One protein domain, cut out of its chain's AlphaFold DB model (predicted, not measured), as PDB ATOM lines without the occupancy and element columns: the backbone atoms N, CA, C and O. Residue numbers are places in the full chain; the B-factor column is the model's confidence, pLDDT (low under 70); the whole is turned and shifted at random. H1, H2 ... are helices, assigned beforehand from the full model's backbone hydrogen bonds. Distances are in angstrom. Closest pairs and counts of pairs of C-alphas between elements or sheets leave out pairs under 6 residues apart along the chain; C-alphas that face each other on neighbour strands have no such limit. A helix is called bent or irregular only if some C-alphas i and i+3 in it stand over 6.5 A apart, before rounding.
ATOM      1  N   ALA A  64      33.249 -66.822  64.585       59.44
ATOM      2  CA  ALA A  64      33.011 -66.198  65.884       59.44
ATOM      3  C   ALA A  64      34.320 -65.742  66.552       59.44
ATOM      4  O   ALA A  64      34.393 -64.629  67.075       59.44
ATOM      5  N   GLU A  65      35.381 -66.549  66.465       60.03
ATOM      6  CA  GLU A  65      36.700 -66.198  67.006       60.03
ATOM      7  C   GLU A  65      37.378 -65.052  66.237       60.03
ATOM      8  O   GLU A  65      38.113 -64.248  66.819       60.03
ATOM      9  N   TYR A  66      37.107 -64.932  64.932       57.84
ATOM     10  CA  TYR A  66      37.628 -63.855  64.086       57.84
ATOM     11  C   TYR A  66      36.956 -62.495  64.350       57.84
ATOM     12  O   TYR A  66      37.505 -61.460  63.980       57.84
ATOM     13  N   LEU A  67      35.779 -62.466  64.979       61.28
ATOM     14  CA  LEU A  67      35.004 -61.244  65.239       61.28
ATOM     15  C   LEU A  67      35.201 -60.669  66.654       61.28
ATOM     16  O   LEU A  67      34.614 -59.630  66.961       61.28
ATOM     17  N   ASP A  68      36.053 -61.279  67.486       70.00
ATOM     18  CA  ASP A  68      36.331 -60.845  68.861       70.00
ATOM     19  C   ASP A  68      36.870 -59.397  68.922       70.00
ATOM     20  O   ASP A  68      38.044 -59.149  68.608       70.00
ATOM     21  N   PRO A  69      36.086 -58.416  69.418       63.88
ATOM     22  CA  PRO A  69      36.450 -56.997  69.372       63.88
ATOM     23  C   PRO A  69      37.772 -56.673  70.072       63.88
ATOM     24  O   PRO A  69      38.464 -55.741  69.675       63.88
ATOM     25  N   ASN A  70      38.153 -57.457  71.084       65.69
ATOM     26  CA  ASN A  70      39.343 -57.224  71.905       65.69
ATOM     27  C   ASN A  70      40.645 -57.739  71.265       65.69
ATOM     28  O   ASN A  70      41.703 -57.153  71.491       65.69
ATOM     29  N   LYS A  71      40.591 -58.789  70.433       62.84
ATOM     30  CA  LYS A  71      41.764 -59.311  69.698       62.84
ATOM     31  C   LYS A  71      42.053 -58.489  68.433       62.84
ATOM     32  O   LYS A  71      43.195 -58.406  67.985       62.84
ATOM     33  N   LEU A  72      41.030 -57.820  67.897       59.69
ATOM     34  CA  LEU A  72      41.091 -57.030  66.663       59.69
ATOM     35  C   LEU A  72      41.716 -55.630  66.840       59.69
ATOM     36  O   LEU A  72      42.059 -54.984  65.849       59.69
ATOM     37  N   ILE A  73      41.894 -55.147  68.078       62.94
ATOM     38  CA  ILE A  73      42.454 -53.808  68.346       62.94
ATOM     39  C   ILE A  73      43.957 -53.757  68.029       62.94
ATOM     40  O   ILE A  73      44.413 -52.777  67.440       62.94
ATOM     41  N   LEU A  74      44.718 -54.812  68.351       65.12
ATOM     42  CA  LEU A  74      46.175 -54.846  68.138       65.12
ATOM     43  C   LEU A  74      46.563 -54.945  66.651       65.12
ATOM     44  O   LEU A  74      47.543 -54.338  66.228       65.12
ATOM     45  N   PHE A  75      45.772 -55.658  65.845       61.59
ATOM     46  CA  PHE A  75      46.067 -55.932  64.433       61.59
ATOM     47  C   PHE A  75      45.096 -55.255  63.460       61.59
ATOM     48  O   PHE A  75      44.964 -55.693  62.319       61.59
ATOM     49  N   LYS A  76      44.416 -54.173  63.868       63.75
ATOM     50  CA  LYS A  76      43.357 -53.518  63.069       63.75
ATOM     51  C   LYS A  76      43.761 -53.191  61.624       63.75
ATOM     52  O   LYS A  76      42.923 -53.200  60.733       63.75
ATOM     53  N   HIS A  77      45.040 -52.907  61.392       62.28
ATOM     54  CA  HIS A  77      45.596 -52.577  60.079       62.28
ATOM     55  C   HIS A  77      46.030 -53.808  59.254       62.28
ATOM     56  O   HIS A  77      46.289 -53.672  58.063       62.28
ATOM     57  N   TRP A  78      46.098 -55.000  59.859       67.69
ATOM     58  CA  TRP A  78      46.396 -56.285  59.199       67.69
ATOM     59  C   TRP A  78      45.142 -57.134  58.956       67.69
ATOM     60  O   TRP A  78      45.144 -58.034  58.117       67.69
ATOM     61  N   ILE A  79      44.042 -56.822  59.640       65.69
ATOM     62  CA  ILE A  79      42.733 -57.433  59.410       65.69
ATOM     63  C   ILE A  79      42.119 -56.800  58.157       65.69
ATOM     64  O   ILE A  79      41.498 -55.737  58.204       65.69
ATOM     65  N   ARG A  80      42.302 -57.448  57.002       64.31
ATOM     66  CA  ARG A  80      41.605 -57.076  55.764       64.31
ATOM     67  C   ARG A  80      40.163 -57.588  55.848       64.31
ATOM     68  O   ARG A  80      39.987 -58.801  55.949       64.31
ATOM     69  N   PRO A  81      39.127 -56.735  55.763       68.25
ATOM     70  CA  PRO A  81      37.753 -57.214  55.857       68.25
ATOM     71  C   PRO A  81      37.450 -58.249  54.763       68.25
ATOM     72  O   PRO A  81      37.649 -57.974  53.576       68.25
ATOM     73  N   ARG A  82      36.969 -59.439  55.155       60.38
ATOM     74  CA  ARG A  82      36.686 -60.557  54.229       60.38
ATOM     75  C   ARG A  82      35.678 -60.166  53.135       60.38
ATOM     76  O   ARG A  82      35.836 -60.555  51.983       60.38
ATOM     77  N   PHE A  83      34.710 -59.303  53.456       58.22
ATOM     78  CA  PHE A  83      33.668 -58.856  52.518       58.22
ATOM     79  C   PHE A  83      34.172 -57.936  51.389       58.22
ATOM     80  O   PHE A  83      33.497 -57.787  50.372       58.22
ATOM     81  N   LEU A  84      35.351 -57.319  51.534       58.53
ATOM     82  CA  LEU A  84      35.917 -56.397  50.538       58.53
ATOM     83  C   LEU A  84      36.681 -57.114  49.416       58.53
ATOM     84  O   LEU A  84      36.999 -56.494  48.401       58.53
ATOM     85  N   GLN A  85      36.990 -58.403  49.571       58.75
ATOM     86  CA  GLN A  85      37.882 -59.112  48.650       58.75
ATOM     87  C   GLN A  85      37.205 -59.539  47.339       58.75
ATOM     88  O   GLN A  85      37.899 -59.821  46.367       58.75
ATOM     89  N   TYR A  86      35.871 -59.501  47.258       67.56
ATOM     90  CA  TYR A  86      35.148 -60.115  46.144       67.56
ATOM     91  C   TYR A  86      34.060 -59.242  45.519       67.56
ATOM     92  O   TYR A  86      32.991 -59.742  45.165       67.56
ATOM     93  N   LYS A  87      34.336 -57.950  45.284       77.25
ATOM     94  CA  LYS A  87      33.431 -57.126  44.460       77.25
ATOM     95  C   LYS A  87      33.158 -57.791  43.103       77.25
ATOM     96  O   LYS A  87      32.021 -57.832  42.662       77.25
ATOM     97  N   CYS A  88      34.180 -58.408  42.507       78.12
ATOM     98  CA  CYS A  88      34.045 -59.173  41.268       78.12
ATOM     99  C   CYS A  88      33.011 -60.312  41.375       78.12
ATOM    100  O   CYS A  88      32.171 -60.452  40.492       78.12
ATOM    101  N   ILE A  89      33.016 -61.086  42.469       83.75
ATOM    102  CA  ILE A  89      32.057 -62.190  42.669       83.75
ATOM    103  C   ILE A  89      30.653 -61.643  42.936       83.75
ATOM    104  O   ILE A  89      29.669 -62.188  42.442       83.75
ATOM    105  N   TYR A  90      30.547 -60.548  43.689       83.94
ATOM    106  CA  TYR A  90      29.262 -59.908  43.951       83.94
ATOM    107  C   TYR A  90      28.634 -59.347  42.667       83.94
ATOM    108  O   TYR A  90      27.466 -59.616  42.380       83.94
ATOM    109  N   ASP A  91      29.429 -58.637  41.864       85.81
ATOM    110  CA  ASP A  91      29.029 -58.108  40.559       85.81
ATOM    111  C   ASP A  91      28.681 -59.255  39.593       85.81
ATOM    112  O   ASP A  91      27.715 -59.155  38.842       85.81
ATOM    113  N   TYR A  92      29.408 -60.378  39.650       86.94
ATOM    114  CA  TYR A  92      29.080 -61.592  38.897       86.94
ATOM    115  C   TYR A  92      27.722 -62.159  39.283       86.94
ATOM    116  O   TYR A  92      26.883 -62.384  38.412       86.94
ATOM    117  N   ARG A  93      27.477 -62.336  40.585       87.19
ATOM    118  CA  ARG A  93      26.209 -62.867  41.079       87.19
ATOM    119  C   ARG A  93      25.042 -62.007  40.606       87.19
ATOM    120  O   ARG A  93      24.089 -62.548  40.055       87.19
ATOM    121  N   LYS A  94      25.151 -60.688  40.783       87.75
ATOM    122  CA  LYS A  94      24.110 -59.748  40.365       87.75
ATOM    123  C   LYS A  94      23.868 -59.795  38.860       87.75
ATOM    124  O   LYS A  94      22.766 -60.079  38.416       87.75
ATOM    125  N   ASN A  95      24.915 -59.608  38.061       89.94
ATOM    126  CA  ASN A  95      24.781 -59.532  36.605       89.94
ATOM    127  C   ASN A  95      24.320 -60.845  35.952       89.94
ATOM    128  O   ASN A  95      23.739 -60.822  34.866       89.94
ATOM    129  N   TYR A  96      24.646 -61.993  36.551       88.06
ATOM    130  CA  TYR A  96      24.346 -63.297  35.965       88.06
ATOM    131  C   TYR A  96      22.991 -63.844  36.413       88.06
ATOM    132  O   TYR A  96      22.239 -64.359  35.585       88.06
ATOM    133  N   TYR A  97      22.675 -63.726  37.704       89.19
ATOM    134  CA  TYR A  97      21.494 -64.362  38.273       89.19
ATOM    135  C   TYR A  97      20.308 -63.416  38.431       89.19
ATOM    136  O   TYR A  97      19.187 -63.899  38.297       89.19
ATOM    137  N   ASP A  98      20.500 -62.111  38.667       90.31
ATOM    138  CA  ASP A  98      19.375 -61.225  39.013       90.31
ATOM    139  C   ASP A  98      18.322 -61.179  37.894       90.31
ATOM    140  O   ASP A  98      17.138 -61.339  38.182       90.31
ATOM    141  N   ASP A  99      18.730 -61.088  36.621       89.50
ATOM    142  CA  ASP A  99      17.801 -61.080  35.477       89.50
ATOM    143  C   ASP A  99      16.959 -62.375  35.400       89.50
ATOM    144  O   ASP A  99      15.758 -62.354  35.116       89.50
ATOM    145  N   VAL A 100      17.589 -63.532  35.647       90.25
ATOM    146  CA  VAL A 100      16.929 -64.849  35.594       90.25
ATOM    147  C   VAL A 100      16.008 -65.027  36.795       90.25
ATOM    148  O   VAL A 100      14.864 -65.461  36.646       90.25
ATOM    149  N   MET A 101      16.483 -64.651  37.980       92.62
ATOM    150  CA  MET A 101      15.698 -64.667  39.210       92.62
ATOM    151  C   MET A 101      14.489 -63.746  39.088       92.62
ATOM    152  O   MET A 101      13.390 -64.118  39.493       92.62
ATOM    153  N   GLU A 102      14.644 -62.569  38.483       93.12
ATOM    154  CA  GLU A 102      13.537 -61.660  38.222       93.12
ATOM    155  C   GLU A 102      12.516 -62.276  37.258       93.12
ATOM    156  O   GLU A 102      11.310 -62.190  37.515       93.12
ATOM    157  N   ALA A 103      12.961 -62.949  36.193       92.38
ATOM    158  CA  ALA A 103      12.070 -63.642  35.264       92.38
ATOM    159  C   ALA A 103      11.283 -64.775  35.950       92.38
ATOM    160  O   ALA A 103      10.059 -64.856  35.800       92.38
ATOM    161  N   LEU A 104      11.953 -65.607  36.759       92.31
ATOM    162  CA  LEU A 104      11.316 -66.683  37.526       92.31
ATOM    163  C   LEU A 104      10.332 -66.134  38.565       92.31
ATOM    164  O   LEU A 104       9.177 -66.557  38.604       92.31
ATOM    165  N   ASN A 105      10.741 -65.129  39.338       94.69
ATOM    166  CA  ASN A 105       9.885 -64.478  40.328       94.69
ATOM    167  C   ASN A 105       8.656 -63.829  39.683       94.69
ATOM    168  O   ASN A 105       7.557 -63.890  40.236       94.69
ATOM    169  N   SER A 106       8.816 -63.231  38.501       94.12
ATOM    170  CA  SER A 106       7.701 -62.645  37.751       94.12
ATOM    171  C   SER A 106       6.710 -63.721  37.314       94.12
ATOM    172  O   SER A 106       5.506 -63.544  37.497       94.12
ATOM    173  N   ARG A 107       7.204 -64.877  36.845       92.44
ATOM    174  CA  ARG A 107       6.367 -66.029  36.484       92.44
ATOM    175  C   ARG A 107       5.585 -66.567  37.683       92.44
ATOM    176  O   ARG A 107       4.390 -66.811  37.540       92.44
ATOM    177  N   CYS A 108       6.215 -66.683  38.853       93.50
ATOM    178  CA  CYS A 108       5.541 -67.091  40.092       93.50
ATOM    179  C   CYS A 108       4.448 -66.098  40.519       93.50
ATOM    180  O   CYS A 108       3.414 -66.502  41.036       93.50
ATOM    181  N   ARG A 109       4.644 -64.800  40.259       95.12
ATOM    182  CA  ARG A 109       3.647 -63.744  40.513       95.12
ATOM    183  C   ARG A 109       2.561 -63.645  39.432       95.12
ATOM    184  O   ARG A 109       1.705 -62.773  39.521       95.12
ATOM    185  N   GLY A 110       2.606 -64.486  38.396       94.25
ATOM    186  CA  GLY A 110       1.678 -64.439  37.261       94.25
ATOM    187  C   GLY A 110       1.958 -63.320  36.249       94.25
ATOM    188  O   GLY A 110       1.200 -63.154  35.294       94.25
ATOM    189  N   VAL A 111       3.054 -62.570  36.403       94.50
ATOM    190  CA  VAL A 111       3.469 -61.519  35.466       94.50
ATOM    191  C   VAL A 111       4.347 -62.136  34.382       94.50
ATOM    192  O   VAL A 111       5.447 -62.626  34.641       94.50
ATOM    193  N   ARG A 112       3.884 -62.084  33.131       87.75
ATOM    194  CA  ARG A 112       4.686 -62.524  31.986       87.75
ATOM    195  C   ARG A 112       5.735 -61.464  31.665       87.75
ATOM    196  O   ARG A 112       5.410 -60.409  31.130       87.75
ATOM    197  N   ARG A 113       6.994 -61.754  31.991       88.88
ATOM    198  CA  ARG A 113       8.156 -60.992  31.523       88.88
ATOM    199  C   ARG A 113       8.911 -61.769  30.453       88.88
ATOM    200  O   ARG A 113       8.866 -62.997  30.420       88.88
ATOM    201  N   ASN A 114       9.607 -61.030  29.594       87.50
ATOM    202  CA  ASN A 114      10.508 -61.617  28.613       87.50
ATOM    203  C   ASN A 114      11.707 -62.243  29.326       87.50
ATOM    204  O   ASN A 114      12.243 -61.670  30.275       87.50
ATOM    205  N   ILE A 115      12.118 -63.417  28.856       89.31
ATOM    206  CA  ILE A 115      13.334 -64.080  29.327       89.31
ATOM    207  C   ILE A 115      14.525 -63.241  28.838       89.31
ATOM    208  O   ILE A 115      14.527 -62.842  27.668       89.31
ATOM    209  N   PRO A 116      15.513 -62.934  29.699       89.06
ATOM    210  CA  PRO A 116      16.681 -62.174  29.277       89.06
ATOM    211  C   PRO A 116      17.409 -62.906  28.136       89.06
ATOM    212  O   PRO A 116      17.547 -64.131  28.186       89.06
ATOM    213  N   PRO A 117      17.886 -62.186  27.104       89.06
ATOM    214  CA  PRO A 117      18.637 -62.803  26.021       89.06
ATOM    215  C   PRO A 117      19.951 -63.390  26.545       89.06
ATOM    216  O   PRO A 117      20.514 -62.921  27.540       89.06
ATOM    217  N   ALA A 118      20.467 -64.400  25.848       88.88
ATOM    218  CA  ALA A 118      21.794 -64.926  26.129       88.88
ATOM    219  C   ALA A 118      22.835 -63.828  25.859       88.88
ATOM    220  O   ALA A 118      23.062 -63.460  24.711       88.88
ATOM    221  N   GLN A 119      23.432 -63.293  26.925       91.06
ATOM    222  CA  GLN A 119      24.470 -62.268  26.841       91.06
ATOM    223  C   GLN A 119      25.821 -62.794  27.289       91.06
ATOM    224  O   GLN A 119      25.922 -63.561  28.258       91.06
ATOM    225  N   THR A 120      26.874 -62.316  26.637       92.19
ATOM    226  CA  THR A 120      28.243 -62.601  27.071       92.19
ATOM    227  C   THR A 120      28.567 -61.849  28.364       92.19
ATOM    228  O   THR A 120      27.904 -60.882  28.745       92.19
ATOM    229  N   TRP A 121      29.601 -62.293  29.078       87.88
ATOM    230  CA  TRP A 121      30.052 -61.605  30.291       87.88
ATOM    231  C   TRP A 121      30.442 -60.143  30.027       87.88
ATOM    232  O   TRP A 121      30.119 -59.257  30.819       87.88
ATOM    233  N   ALA A 122      31.085 -59.882  28.886       89.75
ATOM    234  CA  ALA A 122      31.491 -58.540  28.488       89.75
ATOM    235  C   ALA A 122      30.285 -57.603  28.309       89.75
ATOM    236  O   ALA A 122      30.297 -56.488  28.827       89.75
ATOM    237  N   GLU A 123      29.216 -58.064  27.655       91.44
ATOM    238  CA  GLU A 123      27.987 -57.281  27.459       91.44
ATOM    239  C   GLU A 123      27.317 -56.914  28.782       91.44
ATOM    240  O   GLU A 123      26.933 -55.762  28.996       91.44
ATOM    241  N   ARG A 124      27.238 -57.870  29.711       91.00
ATOM    242  CA  ARG A 124      26.678 -57.629  31.047       91.00
ATOM    243  C   ARG A 124      27.519 -56.636  31.837       91.00
ATOM    244  O   ARG A 124      26.973 -55.774  32.515       91.00
ATOM    245  N   MET A 125      28.841 -56.703  31.710       90.19
ATOM    246  CA  MET A 125      29.741 -55.728  32.322       90.19
ATOM    247  C   MET A 125      29.597 -54.331  31.714       90.19
ATOM    248  O   MET A 125      29.608 -53.340  32.446       90.19
ATOM    249  N   CYS A 126      29.407 -54.232  30.397       90.44
ATOM    250  CA  CYS A 126      29.068 -52.968  29.746       90.44
ATOM    251  C   CYS A 126      27.743 -52.412  30.278       90.44
ATOM    252  O   CYS A 126      27.666 -51.226  30.590       90.44
ATOM    253  N   ARG A 127      26.732 -53.267  30.465       89.69
ATOM    254  CA  ARG A 127      25.440 -52.887  31.047       89.69
ATOM    255  C   ARG A 127      25.575 -52.393  32.488       89.69
ATOM    256  O   ARG A 127      25.073 -51.318  32.797       89.69
ATOM    257  N   LEU A 128      26.303 -53.121  33.337       89.62
ATOM    258  CA  LEU A 128      26.573 -52.716  34.719       89.62
ATOM    259  C   LEU A 128      27.254 -51.345  34.763       89.62
ATOM    260  O   LEU A 128      26.879 -50.491  35.554       89.62
ATOM    261  N   ARG A 129      28.235 -51.102  33.888       89.12
ATOM    262  CA  ARG A 129      28.928 -49.806  33.820       89.12
ATOM    263  C   ARG A 129      28.061 -48.681  33.254       89.12
ATOM    264  O   ARG A 129      28.315 -47.519  33.569       89.12
ATOM    265  N   ALA A 130      27.082 -49.014  32.416       91.19
ATOM    266  CA  ALA A 130      26.116 -48.064  31.876       91.19
ATOM    267  C   ALA A 130      25.037 -47.672  32.902       91.19
ATOM    268  O   ALA A 130      24.451 -46.594  32.776       91.19
ATOM    269  N   ASP A 131      24.801 -48.503  33.923       90.88
ATOM    270  CA  ASP A 131      23.840 -48.233  34.993       90.88
ATOM    271  C   ASP A 131      24.157 -46.892  35.699       90.88
ATOM    272  O   ASP A 131      25.286 -46.675  36.166       90.88
ATOM    273  N   PRO A 132      23.188 -45.958  35.793       93.38
ATOM    274  CA  PRO A 132      23.330 -44.739  36.584       93.38
ATOM    275  C   PRO A 132      23.815 -44.982  38.016       93.38
ATOM    276  O   PRO A 132      24.651 -44.218  38.495       93.38
ATOM    277  N   LEU A 133      23.355 -46.047  38.678       89.69
ATOM    278  CA  LEU A 133      23.727 -46.342  40.065       89.69
ATOM    279  C   LEU A 133      25.209 -46.703  40.189       89.69
ATOM    280  O   LEU A 133      25.893 -46.229  41.094       89.69
ATOM    281  N   TYR A 134      25.736 -47.474  39.235       89.62
ATOM    282  CA  TYR A 134      27.158 -47.804  39.194       89.62
ATOM    283  C   TYR A 134      28.025 -46.559  38.975       89.62
ATOM    284  O   TYR A 134      29.116 -46.446  39.538       89.62
ATOM    285  N   ARG A 135      27.548 -45.597  38.170       90.44
ATOM    286  CA  ARG A 135      28.258 -44.328  37.944       90.44
ATOM    287  C   ARG A 135      28.341 -43.480  39.211       90.44
ATOM    288  O   ARG A 135      29.408 -42.928  39.467       90.44
ATOM    289  N   VAL A 136      27.265 -43.410  39.996       93.50
ATOM    290  CA  VAL A 136      27.253 -42.705  41.291       93.50
ATOM    291  C   VAL A 136      28.222 -43.371  42.270       93.50
ATOM    292  O   VAL A 136      29.132 -42.714  42.760       93.50
ATOM    293  N   ASP A 137      28.138 -44.693  42.435       90.19
ATOM    294  CA  ASP A 137      29.030 -45.451  43.325       90.19
ATOM    295  C   ASP A 137      30.515 -45.339  42.908       90.19
ATOM    296  O   ASP A 137      31.429 -45.336  43.732       90.19
ATOM    297  N   ARG A 138      30.802 -45.214  41.605       90.31
ATOM    298  CA  ARG A 138      32.156 -44.913  41.111       90.31
ATOM    299  C   ARG A 138      32.600 -43.494  41.474       90.31
ATOM    300  O   ARG A 138      33.767 -43.306  41.815       90.31
ATOM    301  N   PHE A 139      31.709 -42.514  41.356       94.06
ATOM    302  CA  PHE A 139      31.999 -41.122  41.688       94.06
ATOM    303  C   PHE A 139      32.253 -40.939  43.188       94.06
ATOM    304  O   PHE A 139      33.214 -40.272  43.557       94.06
ATOM    305  N   ASP A 140      31.482 -41.611  44.043       93.25
ATOM    306  CA  ASP A 140      31.678 -41.570  45.494       93.25
ATOM    307  C   ASP A 140      33.055 -42.114  45.898       93.25
ATOM    308  O   ASP A 140      33.774 -41.467  46.659       93.25
ATOM    309  N   ARG A 141      33.489 -43.238  45.302       89.88
ATOM    310  CA  ARG A 141      34.855 -43.760  45.510       89.88
ATOM    311  C   ARG A 141      35.930 -42.760  45.093       89.88
ATOM    312  O   ARG A 141      36.899 -42.568  45.816       89.88
ATOM    313  N   PHE A 142      35.745 -42.104  43.949       94.00
ATOM    314  CA  PHE A 142      36.671 -41.067  43.495       94.00
ATOM    315  C   PHE A 142      36.739 -39.894  44.485       94.00
ATOM    316  O   PHE A 142      37.827 -39.403  44.783       94.00
ATOM    317  N   LEU A 143      35.603 -39.458  45.036       96.06
ATOM    318  CA  LEU A 143      35.588 -38.412  46.058       96.06
ATOM    319  C   LEU A 143      36.312 -38.841  47.334       96.06
ATOM    320  O   LEU A 143      36.982 -38.016  47.952       96.06
ATOM    321  N   ASP A 144      36.185 -40.100  47.742       93.94
ATOM    322  CA  ASP A 144      36.895 -40.619  48.908       93.94
ATOM    323  C   ASP A 144      38.412 -40.661  48.690       93.94
ATOM    324  O   ASP A 144      39.159 -40.265  49.589       93.94
ATOM    325  N   ASP A 145      38.867 -41.001  47.483       93.44
ATOM    326  CA  ASP A 145      40.282 -40.924  47.108       93.44
ATOM    327  C   ASP A 145      40.792 -39.473  47.148       93.44
ATOM    328  O   ASP A 145      41.832 -39.189  47.745       93.44
ATOM    329  N   VAL A 146      40.033 -38.517  46.600       96.25
ATOM    330  CA  VAL A 146      40.379 -37.085  46.658       96.25
ATOM    331  C   VAL A 146      40.439 -36.589  48.107       96.25
ATOM    332  O   VAL A 146      41.365 -35.866  48.488       96.25
ATOM    333  N   LYS A 147      39.489 -36.996  48.959       96.25
ATOM    334  CA  LYS A 147      39.517 -36.679  50.397       96.25
ATOM    335  C   LYS A 147      40.752 -37.270  51.075       96.25
ATOM    336  O   LYS A 147      41.297 -36.643  51.981       96.25
ATOM    337  N   LEU A 148      41.180 -38.467  50.684       94.44
ATOM    338  CA  LEU A 148      42.359 -39.109  51.256       94.44
ATOM    339  C   LEU A 148      43.636 -38.360  50.862       94.44
ATOM    340  O   LEU A 148      44.431 -38.020  51.739       94.44
ATOM    341  N   VAL A 149      43.787 -38.037  49.574       94.81
ATOM    342  CA  VAL A 149      44.927 -37.271  49.049       94.81
ATOM    343  C   VAL A 149      45.015 -35.912  49.735       94.81
ATOM    344  O   VAL A 149      46.026 -35.616  50.366       94.81
ATOM    345  N   THR A 150      43.932 -35.135  49.736       94.56
ATOM    346  CA  THR A 150      43.910 -33.797  50.355       94.56
ATOM    347  C   THR A 150      44.241 -33.832  51.850       94.56
ATOM    348  O   THR A 150      45.037 -33.025  52.330       94.56
ATOM    349  N   LYS A 151      43.709 -34.797  52.611       93.25
ATOM    350  CA  LYS A 151      44.069 -34.980  54.030       93.25
ATOM    351  C   LYS A 151      45.545 -35.340  54.209       93.25
ATOM    352  O   LYS A 151      46.187 -34.815  55.120       93.25
ATOM    353  N   SER A 152      46.080 -36.211  53.353       91.88
ATOM    354  CA  SER A 152      47.490 -36.604  53.402       91.88
ATOM    355  C   SER A 152      48.418 -35.421  53.102       91.88
ATOM    356  O   SER A 152      49.346 -35.175  53.874       91.88
ATOM    357  N   GLU A 153      48.099 -34.607  52.092       91.38
ATOM    358  CA  GLU A 153      48.836 -33.391  51.728       91.38
ATOM    359  C   GLU A 153      48.842 -32.367  52.864       91.38
ATOM    360  O   GLU A 153      49.900 -31.856  53.230       91.38
ATOM    361  N   ILE A 154      47.682 -32.112  53.478       88.50
ATOM    362  CA  ILE A 154      47.561 -31.189  54.612       88.50
ATOM    363  C   ILE A 154      48.420 -31.678  55.787       88.50
ATOM    364  O   ILE A 154      49.200 -30.905  56.345       88.50
ATOM    365  N   SER A 155      48.335 -32.967  56.136       87.44
ATOM    366  CA  SER A 155      49.122 -33.538  57.238       87.44
ATOM    367  C   SER A 155      50.636 -33.495  56.978       87.44
ATOM    368  O   SER A 155      51.400 -33.100  57.861       87.44
ATOM    369  N   GLY A 156      51.071 -33.805  55.751       84.31
ATOM    370  CA  GLY A 156      52.468 -33.704  55.333       84.31
ATOM    371  C   GLY A 156      52.969 -32.261  55.314       84.31
ATOM    372  O   GLY A 156      54.081 -31.985  55.760       84.31
ATOM    373  N   SER A 157      52.134 -31.312  54.881       78.88
ATOM    374  CA  SER A 157      52.455 -29.883  54.906       78.88
ATOM    375  C   SER A 157      52.674 -29.374  56.332       78.88
ATOM    376  O   SER A 157      53.640 -28.650  56.577       78.88
ATOM    377  N   PHE A 158      51.834 -29.775  57.293       77.00
ATOM    378  CA  PHE A 158      52.037 -29.429  58.703       77.00
ATOM    379  C   PHE A 158      53.343 -30.008  59.253       77.00
ATOM    380  O   PHE A 158      54.107 -29.286  59.895       77.00
ATOM    381  N   TYR A 159      53.639 -31.276  58.958       79.50
ATOM    382  CA  TYR A 159      54.899 -31.899  59.367       79.50
ATOM    383  C   TYR A 159      56.119 -31.160  58.793       79.50
ATOM    384  O   TYR A 159      57.065 -30.857  59.518       79.50
ATOM    385  N   ASN A 160      56.067 -30.786  57.513       75.12
ATOM    386  CA  ASN A 160      57.136 -30.038  56.854       75.12
ATOM    387  C   ASN A 160      57.304 -28.623  57.424       75.12
ATOM    388  O   ASN A 160      58.433 -28.161  57.571       75.12
ATOM    389  N   TYR A 161      56.209 -27.942  57.775       76.50
ATOM    390  CA  TYR A 161      56.256 -26.592  58.346       76.50
ATOM    391  C   TYR A 161      56.893 -26.562  59.743       76.50
ATOM    392  O   TYR A 161      57.685 -25.669  60.040       76.50
ATOM    393  N   TYR A 162      56.577 -27.545  60.590       75.94
ATOM    394  CA  TYR A 162      57.097 -27.640  61.961       75.94
ATOM    395  C   TYR A 162      58.363 -28.496  62.088       75.94
ATOM    396  O   TYR A 162      58.871 -28.695  63.194       75.94
ATOM    397  N   SER A 163      58.904 -28.987  60.973       86.38
ATOM    398  CA  SER A 163      60.189 -29.676  60.982       86.38
ATOM    399  C   SER A 163      61.284 -28.719  61.448       86.38
ATOM    400  O   SER A 163      61.450 -27.616  60.916       86.38
ATOM    401  N   LYS A 164      62.075 -29.169  62.430       80.56
ATOM    402  CA  LYS A 164      63.229 -28.420  62.949       80.56
ATOM    403  C   LYS A 164      64.192 -28.034  61.828       80.56
ATOM    404  O   LYS A 164      64.768 -26.958  61.873       80.56
ATOM    405  N   GLU A 165      64.334 -28.874  60.807       81.25
ATOM    406  CA  GLU A 165      65.202 -28.601  59.663       81.25
ATOM    407  C   GLU A 165      64.705 -27.409  58.829       81.25
ATOM    408  O   GLU A 165      65.490 -26.529  58.482       81.25
ATOM    409  N   GLN A 166      63.399 -27.331  58.559       79.31
ATOM    410  CA  GLN A 166      62.787 -26.203  57.850       79.31
ATOM    411  C   GLN A 166      62.838 -24.924  58.682       79.31
ATOM    412  O   GLN A 166      63.266 -23.890  58.172       79.31
ATOM    413  N   PHE A 167      62.484 -25.003  59.969       81.38
ATOM    414  CA  PHE A 167      62.600 -23.878  60.897       81.38
ATOM    415  C   PHE A 167      64.040 -23.345  60.927       81.38
ATOM    416  O   PHE A 167      64.272 -22.158  60.708       81.38
ATOM    417  N   ASN A 168      65.024 -24.233  61.071       84.88
ATOM    418  CA  ASN A 168      66.435 -23.863  61.050       84.88
ATOM    419  C   ASN A 168      66.852 -23.278  59.694       84.88
ATOM    420  O   ASN A 168      67.531 -22.262  59.672       84.88
ATOM    421  N   ARG A 169      66.419 -23.820  58.548       82.44
ATOM    422  CA  ARG A 169      66.723 -23.219  57.233       82.44
ATOM    423  C   ARG A 169      66.121 -21.820  57.087       82.44
ATOM    424  O   ARG A 169      66.821 -20.920  56.631       82.44
ATOM    425  N   ARG A 170      64.865 -21.617  57.499       82.81
ATOM    426  CA  ARG A 170      64.162 -20.327  57.384       82.81
ATOM    427  C   ARG A 170      64.719 -19.260  58.328       82.81
ATOM    428  O   ARG A 170      64.854 -18.112  57.915       82.81
ATOM    429  N   TYR A 171      65.053 -19.640  59.560       84.00
ATOM    430  CA  TYR A 171      65.470 -18.722  60.626       84.00
ATOM    431  C   TYR A 171      66.975 -18.756  60.941       84.00
ATOM    432  O   TYR A 171      67.429 -17.986  61.779       84.00
ATOM    433  N   SER A 172      67.776 -19.569  60.244       83.62
ATOM    434  CA  SER A 172      69.247 -19.616  60.394       83.62
ATOM    435  C   SER A 172      69.909 -18.249  60.263       83.62
ATOM    436  O   SER A 172      70.859 -17.958  60.976       83.62
ATOM    437  N   LYS A 173      69.378 -17.392  59.385       82.06
ATOM    438  CA  LYS A 173      69.874 -16.027  59.161       82.06
ATOM    439  C   LYS A 173      69.535 -15.038  60.282       82.06
ATOM    440  O   LYS A 173      70.055 -13.935  60.253       82.06
ATOM    441  N   LEU A 174      68.633 -15.388  61.203       81.44
ATOM    442  CA  LEU A 174      68.253 -14.539  62.342       81.44
ATOM    443  C   LEU A 174      68.949 -14.955  63.645       81.44
ATOM    444  O   LEU A 174      68.860 -14.234  64.632       81.44
ATOM    445  N   LEU A 175      69.586 -16.131  63.666       68.06
ATOM    446  CA  LEU A 175      70.276 -16.684  64.837       68.06
ATOM    447  C   LEU A 175      71.783 -16.358  64.867       68.06
ATOM    448  O   LEU A 175      72.475 -16.842  65.762       68.06
TER     449      LEU A 175
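This is residues 64 to 175 of the 176 residues of an uncharacterized protein of Callosobruchus maculatus (UniProt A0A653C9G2). One long helix, H3, sticks out from residue 139 on as a lone arm that H4 extends at its far end; at its other end H2 turns off sharply and packs on arm H1a of the bent helix H1, whose arm H1b runs on to the opposite end of the long axis. The link of residues 109 to 120 folds back from H1b to H2, and residues 67 to 78 stick out sideways in a leading tail. The 112 printed residues hold four named helices, H1 to H4 in chain order, and no named strand: all helix, extended, with a radius of gyration of the C-alphas of 25.5 A and spans of 87 by 39 by 23 A.

H3, residues 132 to 162, is close but not clearly touching to H2, residues 121 to 130; the closest C-alphas, of Leu 128 and Tyr 134, are 6.7 A apart, at a steep tilt of 69.6 degrees, only just short of about perpendicular. H3 is also close but not clearly touching to H4, residues 164 to 174, at a steep tilt of 46 degrees; the closest C-alphas, of Asn 160 and Gln 166, are 6.9 A apart. H1, residues 87 to 108, was assigned as one helix by its hydrogen bonds but is bent: C-alphas 96 and 99 are 6.9 A apart, and arms H1a, 87 to 96, and H1b, 99 to 108, stand at a steep tilt of 45 degrees. H1a and H2 touch, about perpendicular at 79 degrees; their closest C-alphas, of Asn 95 and Arg 124, are 6.2 A apart. H1b and H2 are apart. Every O i to N i+4 pair is within hydrogen-bond range in H1a, H1b, H2 and H3, but 5 of 7 in H4.

H3 is 45.6 A long, from C-alpha 132 at (23.330, -44.739, 36.584) to C-alpha 162 at (57.097, -27.640, 61.961). H1a begins at C-alpha 87, (33.431, -57.126, 44.460); H1a, H1b and H2 measure 13.9 A, 14.4 A and 14.2 A. H4, 14.8 A, is irregular, with C-alphas 170 and 173 7.4 A apart.

The two C-alphas farthest apart, of Gly 110 and Leu 175, are 88.0 A apart. The printed part has no cut; the link from H1 to H2 is long, the other two tight. Mean pLDDT of the printed part is 83.1, and residues 64 to 67, 69 to 86 and 175 are under 70.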